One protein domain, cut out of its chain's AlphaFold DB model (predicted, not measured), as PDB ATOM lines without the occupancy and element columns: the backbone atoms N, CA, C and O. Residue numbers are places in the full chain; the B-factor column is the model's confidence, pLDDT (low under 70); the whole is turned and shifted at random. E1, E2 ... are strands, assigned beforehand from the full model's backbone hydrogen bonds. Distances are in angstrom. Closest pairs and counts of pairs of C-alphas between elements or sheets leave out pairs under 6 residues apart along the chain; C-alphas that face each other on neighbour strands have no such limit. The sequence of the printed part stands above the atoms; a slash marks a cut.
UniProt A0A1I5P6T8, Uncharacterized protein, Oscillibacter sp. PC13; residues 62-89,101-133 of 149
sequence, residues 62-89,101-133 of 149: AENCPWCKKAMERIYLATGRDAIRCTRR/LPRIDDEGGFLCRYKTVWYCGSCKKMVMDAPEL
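Overview. This is residues 62 to 89 and 101 to 133 of the 149 residues of an uncharacterized protein of Oscillibacter sp. PC13 (UniProt A0A1I5P6T8). With little regular structure, this is a narrow antiparallel ribbon of two longer strands, E1 and E2, with the short E3 beside the last part of E2 and long loops at both ends. The printed part has 61 residues and no named helix; the sheet's order is E1, E2, E3, and the class is all strand, with 17 residues in named strands. It is only just loose, close to compact, with a radius of gyration of the C-alphas of 12.8 A and spans of 34 by 27 by 18 A.

Arrangement. E1, residues 73 to 78, and E2, residues 113 to 120, are antiparallel at 149 degrees; N 75 and O 117 are 2.8 A apart, within hydrogen-bond range. E2 and E3, residues 125 to 127, form a hairpin at 131 degrees, with N 118 and O 127 2.7 A apart. Edge strands E1 and E3 are apart. Residues 107 to 108 pair antiparallel with 113 to 114 of E2.

Along the chain. E1 begins at C-alpha 73 (28.244, -15.066, 29.578) and is 15.8 A long. E2 is 22.6 A long. E3, 6.8 A long, ends at C-alpha 127 (36.941, -18.305, 34.112).

Size, cuts and confidence. Residues 90 to 100 are cut out, and C-alphas 89 and 101 are 10.7 A apart. The link from E2 to E3 is tight. The model's pLDDT is under 70 at residues 62, 88 to 89, 101 and 110.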
ATOM      1  N   ALA A  62      27.849  -8.653  34.881       59.47
ATOM      2  CA  ALA A  62      28.523  -9.350  33.791       59.47
ATOM      3  C   ALA A  62      30.032  -9.071  33.826       59.47
ATOM      4  O   ALA A  62      30.479  -7.946  33.584       59.47
ATOM      5  N   GLU A  63      30.816 -10.088  34.176       70.62
ATOM      6  CA  GLU A  63      32.250  -9.925  34.318       70.62
ATOM      7  C   GLU A  63      32.887  -9.703  32.943       70.62
ATOM      8  O   GLU A  63      32.545 -10.342  31.942       70.62
ATOM      9  N   ASN A  64      33.840  -8.775  32.879       85.88
ATOM     10  CA  ASN A  64      34.619  -8.560  31.669       85.88
ATOM     11  C   ASN A  64      35.740  -9.594  31.589       85.88
ATOM     12  O   ASN A  64      36.473  -9.819  32.548       85.88
ATOM     13  N   CYS A  65      35.920 -10.185  30.412       88.94
ATOM     14  CA  CYS A  65      36.963 -11.168  30.162       88.94
ATOM     15  C   CYS A  65      38.350 -10.593  30.492       88.94
ATOM     16  O   CYS A  65      38.727  -9.578  29.898       88.94
ATOM     17  N   PRO A  66      39.164 -11.248  31.339       88.06
ATOM     18  CA  PRO A  66      40.470 -10.714  31.732       88.06
ATOM     19  C   PRO A  66      41.457 -10.634  30.557       88.06
ATOM     20  O   PRO A  66      42.434  -9.893  30.617       88.06
ATOM     21  N   TRP A  67      41.190 -11.351  29.458       89.50
ATOM     22  CA  TRP A  67      42.028 -11.328  28.257       89.50
ATOM     23  C   TRP A  67      41.586 -10.294  27.218       89.50
ATOM     24  O   TRP A  67      42.414  -9.529  26.734       89.50
ATOM     25  N   CYS A  68      40.301 -10.265  26.840       91.38
ATOM     26  CA  CYS A  68      39.815  -9.391  25.757       91.38
ATOM     27  C   CYS A  68      38.895  -8.253  26.213       91.38
ATOM     28  O   CYS A  68      38.435  -7.487  25.368       91.38
ATOM     29  N   LYS A  69      38.612  -8.145  27.517       89.94
ATOM     30  CA  LYS A  69      37.762  -7.122  28.154       89.94
ATOM     31  C   LYS A  69      36.317  -7.042  27.651       89.94
ATOM     32  O   LYS A  69      35.613  -6.096  27.977       89.94
ATOM     33  N   LYS A  70      35.865  -8.014  26.858       88.62
ATOM     34  CA  LYS A  70      34.462  -8.124  26.441       88.62
ATOM     35  C   LYS A  70      33.631  -8.779  27.540       88.62
ATOM     36  O   LYS A  70      34.169  -9.596  28.288       88.62
ATOM     37  N   ALA A  71      32.337  -8.476  27.557       88.00
ATOM     38  CA  ALA A  71      31.379  -9.129  28.437       88.00
ATOM     39  C   ALA A  71      31.440 -10.658  28.280       88.00
ATOM     40  O   ALA A  71      31.564 -11.179  27.162       88.00
ATOM     41  N   MET A  72      31.396 -11.358  29.408       90.38
ATOM     42  CA  MET A  72      31.294 -12.809  29.470       90.38
ATOM     43  C   MET A  72      29.856 -13.229  29.751       90.38
ATOM     44  O   MET A  72      29.089 -12.507  30.384       90.38
ATOM     45  N   GLU A  73      29.510 -14.417  29.274       89.06
ATOM     46  CA  GLU A  73      28.244 -15.066  29.578       89.06
ATOM     47  C   GLU A  73      28.438 -15.980  30.783       89.06
ATOM     48  O   GLU A  73      29.415 -16.730  30.851       89.06
ATOM     49  N   ARG A  74      27.514 -15.916  31.739       88.88
ATOM     50  CA  ARG A  74      27.510 -16.847  32.860       88.88
ATOM     51  C   ARG A  74      26.935 -18.180  32.398       88.88
ATOM     52  O   ARG A  74      25.833 -18.235  31.867       88.88
ATOM     53  N   ILE A  75      27.680 -19.247  32.629       89.81
ATOM     54  CA  ILE A  75      27.277 -20.626  32.378       89.81
ATOM     55  C   ILE A  75      27.458 -21.451  33.655       89.81
ATOM     56  O   ILE A  75      28.187 -21.064  34.568       89.81
ATOM     57  N   TYR A  76      26.815 -22.613  33.710       88.00
ATOM     58  CA  TYR A  76      26.858 -23.496  34.872       88.00
ATOM     59  C   TYR A  76      27.447 -24.849  34.481       88.00
ATOM     60  O   TYR A  76      26.958 -25.517  33.569       88.00
ATOM     61  N   LEU A  77      28.495 -25.269  35.185       87.50
ATOM     62  CA  LEU A  77      29.023 -26.624  35.100       87.50
ATOM     63  C   LEU A  77      28.295 -27.494  36.118       87.50
ATOM     64  O   LEU A  77      28.650 -27.514  37.293       87.50
ATOM     65  N   ALA A  78      27.270 -28.208  35.665       82.75
ATOM     66  CA  ALA A  78      26.611 -29.221  36.476       82.75
ATOM     67  C   ALA A  78      27.470 -30.488  36.535       82.75
ATOM     68  O   ALA A  78      27.932 -30.991  35.504       82.75
ATOM     69  N   THR A  79      27.657 -31.027  37.735       76.12
ATOM     70  CA  THR A  79      28.309 -32.322  37.930       76.12
ATOM     71  C   THR A  79      27.263 -33.362  38.309       76.12
ATOM     72  O   THR A  79      26.226 -33.061  38.897       76.12
ATOM     73  N   GLY A  80      27.493 -34.604  37.892       72.75
ATOM     74  CA  GLY A  80      26.591 -35.706  38.202       72.75
ATOM     75  C   GLY A  80      27.004 -36.411  39.489       72.75
ATOM     76  O   GLY A  80      27.110 -35.828  40.563       72.75
ATOM     77  N   ARG A  81      27.265 -37.712  39.360       71.06
ATOM     78  CA  ARG A  81      27.715 -38.555  40.474       71.06
ATOM     79  C   ARG A  81      29.105 -38.163  40.983       71.06
ATOM     80  O   ARG A  81      29.353 -38.223  42.184       71.06
ATOM     81  N   ASP A  82      29.988 -37.782  40.065       73.50
ATOM     82  CA  ASP A  82      31.395 -37.540  40.351       73.50
ATOM     83  C   ASP A  82      31.695 -36.044  40.409       73.50
ATOM     84  O   ASP A  82      31.301 -35.266  39.542       73.50
ATOM     85  N   ALA A  83      32.410 -35.661  41.462       75.06
ATOM     86  CA  ALA A  83      32.930 -34.318  41.663       75.06
ATOM     87  C   ALA A  83      33.988 -33.968  40.610       75.06
ATOM     88  O   ALA A  83      34.855 -34.796  40.312       75.06
ATOM     89  N   ILE A  84      34.001 -32.719  40.140       77.00
ATOM     90  CA  ILE A  84      35.166 -32.215  39.412       77.00
ATOM     91  C   ILE A  84      36.223 -31.882  40.464       77.00
ATOM     92  O   ILE A  84      36.075 -30.954  41.260       77.00
ATOM     93  N   ARG A  85      37.293 -32.678  40.496       76.12
ATOM     94  CA  ARG A  85      38.407 -32.485  41.425       76.12
ATOM     95  C   ARG A  85      39.542 -31.740  40.740       76.12
ATOM     96  O   ARG A  85      39.958 -32.107  39.640       76.12
ATOM     97  N   CYS A  86      40.082 -30.738  41.422       74.25
ATOM     98  CA  CYS A  86      41.364 -30.161  41.049       74.25
ATOM     99  C   CYS A  86      42.479 -31.187  41.294       74.25
ATOM    100  O   CYS A  86      42.458 -31.921  42.273       74.25
ATOM    101  N   THR A  87      43.481 -31.237  40.419       73.56
ATOM    102  CA  THR A  87      44.718 -31.987  40.672       73.56
ATOM    103  C   THR A  87      45.910 -31.206  40.140       73.56
ATOM    104  O   THR A  87      45.873 -30.672  39.035       73.56
ATOM    105  N   ARG A  88      46.996 -31.152  40.918       69.44
ATOM    106  CA  ARG A  88      48.260 -30.534  40.485       69.44
ATOM    107  C   ARG A  88      49.011 -31.405  39.480       69.44
ATOM    108  O   ARG A  88      49.817 -30.904  38.701       69.44
ATOM    109  N   ARG A  89      48.771 -32.719  39.506       69.81
ATOM    110  CA  ARG A  89      49.366 -33.674  38.568       69.81
ATOM    111  C   ARG A  89      48.384 -33.974  37.450       69.81
ATOM    112  O   ARG A  89      47.194 -34.148  37.704       69.81
ATOM    113  N   LEU A 101      42.990 -32.029  46.848       69.12
ATOM    114  CA  LEU A 101      42.649 -30.695  46.402       69.12
ATOM    115  C   LEU A 101      41.128 -30.520  46.487       69.12
ATOM    116  O   LEU A 101      40.372 -31.474  46.258       69.12
ATOM    117  N   PRO A 102      40.675 -29.301  46.813       75.38
ATOM    118  CA  PRO A 102      39.267 -29.018  46.988       75.38
ATOM    119  C   PRO A 102      38.489 -29.262  45.696       75.38
ATOM    120  O   PRO A 102      38.999 -29.208  44.569       75.38
ATOM    121  N   ARG A 103      37.217 -29.577  45.899       79.25
ATOM    122  CA  ARG A 103      36.243 -29.815  44.846       79.25
ATOM    123  C   ARG A 103      35.867 -28.501  44.160       79.25
ATOM    124  O   ARG A 103      35.695 -27.502  44.843       79.25
ATOM    125  N   ILE A 104      35.714 -28.533  42.835       84.69
ATOM    126  CA  ILE A 104      35.359 -27.356  42.027       84.69
ATOM    127  C   ILE A 104      33.857 -27.071  42.047       84.69
ATOM    128  O   ILE A 104      33.461 -25.924  41.962       84.69
ATOM    129  N   ASP A 105      33.016 -28.096  42.115       81.44
ATOM    130  CA  ASP A 105      31.560 -27.965  42.202       81.44
ATOM    131  C   ASP A 105      31.106 -27.874  43.663       81.44
ATOM    132  O   ASP A 105      30.481 -28.781  44.223       81.44
ATOM    133  N   ASP A 106      31.544 -26.783  44.283       79.50
ATOM    134  CA  ASP A 106      31.272 -26.367  45.655       79.50
ATOM    135  C   ASP A 106      29.983 -25.539  45.796       79.50
ATOM    136  O   ASP A 106      29.567 -25.257  46.917       79.50
ATOM    137  N   GLU A 107      29.321 -25.203  44.685       82.12
ATOM    138  CA  GLU A 107      28.066 -24.450  44.673       82.12
ATOM    139  C   GLU A 107      26.838 -25.372  44.595       82.12
ATOM    140  O   GLU A 107      26.888 -26.512  44.111       82.12
ATOM    141  N   GLY A 108      25.704 -24.857  45.075       79.25
ATOM    142  CA  GLY A 108      24.436 -25.575  45.133       79.25
ATOM    143  C   GLY A 108      24.278 -26.464  46.371       79.25
ATOM    144  O   GLY A 108      24.904 -26.272  47.415       79.25
ATOM    145  N   GLY A 109      23.376 -27.439  46.269       74.19
ATOM    146  CA  GLY A 109      22.939 -28.279  47.384       74.19
ATOM    147  C   GLY A 109      23.339 -29.747  47.246       74.19
ATOM    148  O   GLY A 109      23.982 -30.171  46.292       74.19
ATOM    149  N   PHE A 110      22.900 -30.578  48.195       68.75
ATOM    150  CA  PHE A 110      23.173 -32.023  48.182       68.75
ATOM    151  C   PHE A 110      22.687 -32.733  46.902       68.75
ATOM    152  O   PHE A 110      23.307 -33.703  46.470       68.75
ATOM    153  N   LEU A 111      21.589 -32.254  46.309       74.06
ATOM    154  CA  LEU A 111      20.927 -32.889  45.165       74.06
ATOM    155  C   LEU A 111      21.419 -32.384  43.805       74.06
ATOM    156  O   LEU A 111      21.392 -33.140  42.839       74.06
ATOM    157  N   CYS A 112      21.876 -31.136  43.739       78.06
ATOM    158  CA  CYS A 112      22.377 -30.503  42.527       78.06
ATOM    159  C   CYS A 112      23.605 -29.690  42.906       78.06
ATOM    160  O   CYS A 112      23.479 -28.615  43.490       78.06
ATOM    161  N   ARG A 113      24.777 -30.234  42.582       85.88
ATOM    162  CA  ARG A 113      26.044 -29.531  42.731       85.88
ATOM    163  C   ARG A 113      26.461 -28.995  41.379       85.88
ATOM    164  O   ARG A 113      26.361 -29.688  40.363       85.88
ATOM    165  N   TYR A 114      26.891 -27.751  41.371       86.62
ATOM    166  CA  TYR A 114      27.335 -27.091  40.162       86.62
ATOM    167  C   TYR A 114      28.495 -26.152  40.471       86.62
ATOM    168  O   TYR A 114      28.888 -25.979  41.622       86.62
ATOM    169  N   LYS A 115      29.076 -25.581  39.420       88.88
ATOM    170  CA  LYS A 115      30.004 -24.461  39.514       88.88
ATOM    171  C   LYS A 115      29.604 -23.384  38.523       88.88
ATOM    172  O   LYS A 115      29.418 -23.684  37.341       88.88
ATOM    173  N   THR A 116      29.478 -22.151  38.986       89.75
ATOM    174  CA  THR A 116      29.296 -20.990  38.121       89.75
ATOM    175  C   THR A 116      30.604 -20.670  37.405       89.75
ATOM    176  O   THR A 116      31.677 -20.625  38.005       89.75
ATOM    177  N   VAL A 117      30.519 -20.475  36.092       90.56
ATOM    178  CA  VAL A 117      31.663 -20.217  35.217       90.56
ATOM    179  C   VAL A 117      31.319 -19.092  34.250       90.56
ATOM    180  O   VAL A 117      30.230 -19.041  33.691       90.56
ATOM    181  N   TRP A 118      32.271 -18.210  33.989       91.38
ATOM    182  CA  TRP A 118      32.162 -17.144  33.007       91.38
ATOM    183  C   TRP A 118      32.817 -17.555  31.697       91.38
ATOM    184  O   TRP A 118      34.030 -17.757  31.620       91.38
ATOM    185  N   TYR A 119      32.018 -17.677  30.643       91.06
ATOM    186  CA  TYR A 119      32.480 -18.029  29.312       91.06
ATOM    187  C   TYR A 119      32.598 -16.798  28.419       91.06
ATOM    188  O   TYR A 119      31.647 -16.057  28.174       91.06
ATOM    189  N   CYS A 120      33.786 -16.598  27.859       92.38
ATOM    190  CA  CYS A 120      34.012 -15.585  26.845       92.38
ATOM    191  C   CYS A 120      33.873 -16.197  25.447       92.38
ATOM    192  O   CYS A 120      34.799 -16.855  24.966       92.38
ATOM    193  N   GLY A 121      32.778 -15.900  24.741       89.06
ATOM    194  CA  GLY A 121      32.555 -16.391  23.373       89.06
ATOM    195  C   GLY A 121      33.612 -15.942  22.351       89.06
ATOM    196  O   GLY A 121      33.911 -16.674  21.410       89.06
ATOM    197  N   SER A 122      34.245 -14.778  22.553       90.56
ATOM    198  CA  SER A 122      35.321 -14.293  21.668       90.56
ATOM    199  C   SER A 122      36.633 -15.063  21.849       90.56
ATOM    200  O   SER A 122      37.280 -15.413  20.868       90.56
ATOM    201  N   CYS A 123      37.040 -15.322  23.095       91.38
ATOM    202  CA  CYS A 123      38.293 -16.026  23.387       91.38
ATOM    203  C   CYS A 123      38.126 -17.547  23.477       91.38
ATOM    204  O   CYS A 123      39.133 -18.252  23.516       91.38
ATOM    205  N   LYS A 124      36.883 -18.041  23.555       91.00
ATOM    206  CA  LYS A 124      36.528 -19.429  23.889       91.00
ATOM    207  C   LYS A 124      37.204 -19.906  25.179       91.00
ATOM    208  O   LYS A 124      37.668 -21.039  25.275       91.00
ATOM    209  N   LYS A 125      37.316 -19.002  26.155       89.06
ATOM    210  CA  LYS A 125      37.923 -19.255  27.469       89.06
ATOM    211  C   LYS A 125      36.852 -19.204  28.542       89.06
ATOM    212  O   LYS A 125      35.888 -18.456  28.407       89.06
ATOM    213  N   MET A 126      37.067 -19.991  29.583       90.19
ATOM    214  CA  MET A 126      36.230 -20.054  30.770       90.19
ATOM    215  C   MET A 126      37.036 -19.558  31.969       90.19
ATOM    216  O   MET A 126      38.218 -19.890  32.084       90.19
ATOM    217  N   VAL A 127      36.402 -18.769  32.829       89.75
ATOM    218  CA  VAL A 127      36.941 -18.305  34.112       89.75
ATOM    219  C   VAL A 127      35.984 -18.739  35.202       89.75
ATOM    220  O   VAL A 127      34.775 -18.696  35.013       89.75
ATOM    221  N   MET A 128      36.519 -19.172  36.328       88.31
ATOM    222  CA  MET A 128      35.733 -19.533  37.495       88.31
ATOM    223  C   MET A 128      36.536 -19.191  38.734       88.31
ATOM    224  O   MET A 128      37.769 -19.281  38.712       88.31
ATOM    225  N   ASP A 129      35.833 -18.846  39.799       84.06
ATOM    226  CA  ASP A 129      36.462 -18.671  41.094       84.06
ATOM    227  C   ASP A 129      36.906 -20.029  41.623       84.06
ATOM    228  O   ASP A 129      36.140 -21.000  41.659       84.06
ATOM    229  N   ALA A 130      38.180 -20.113  41.989       79.00
ATOM    230  CA  ALA A 130      38.717 -21.312  42.597       79.00
ATOM    231  C   ALA A 130      38.205 -21.426  44.041       79.00
ATOM    232  O   ALA A 130      38.141 -20.410  44.737       79.00
ATOM    233  N   PRO A 131      37.890 -22.644  44.517       77.69
ATOM    234  CA  PRO A 131      37.647 -22.855  45.937       77.69
ATOM    235  C   PRO A 131      38.901 -22.483  46.735       77.69
ATOM    236  O   PRO A 131      40.028 -22.592  46.232       77.69
ATOM    237  N   GLU A 132      38.715 -22.079  47.989       75.88
ATOM    238  CA  GLU A 132      39.834 -21.790  48.880       75.88
ATOM    239  C   GLU A 132      40.745 -23.022  48.991       75.88
ATOM    240  O   GLU A 132      40.315 -24.124  49.345       75.88
ATOM    241  N   LEU A 133      42.013 -22.850  48.613       71.75
ATOM    242  CA  LEU A 133      42.993 -23.923  48.683       71.75
ATOM    243  C   LEU A 133      43.438 -24.101  50.137       71.75
ATOM    244  O   LEU A 133      43.715 -23.102  50.806       71.75
TER     245      LEU A 133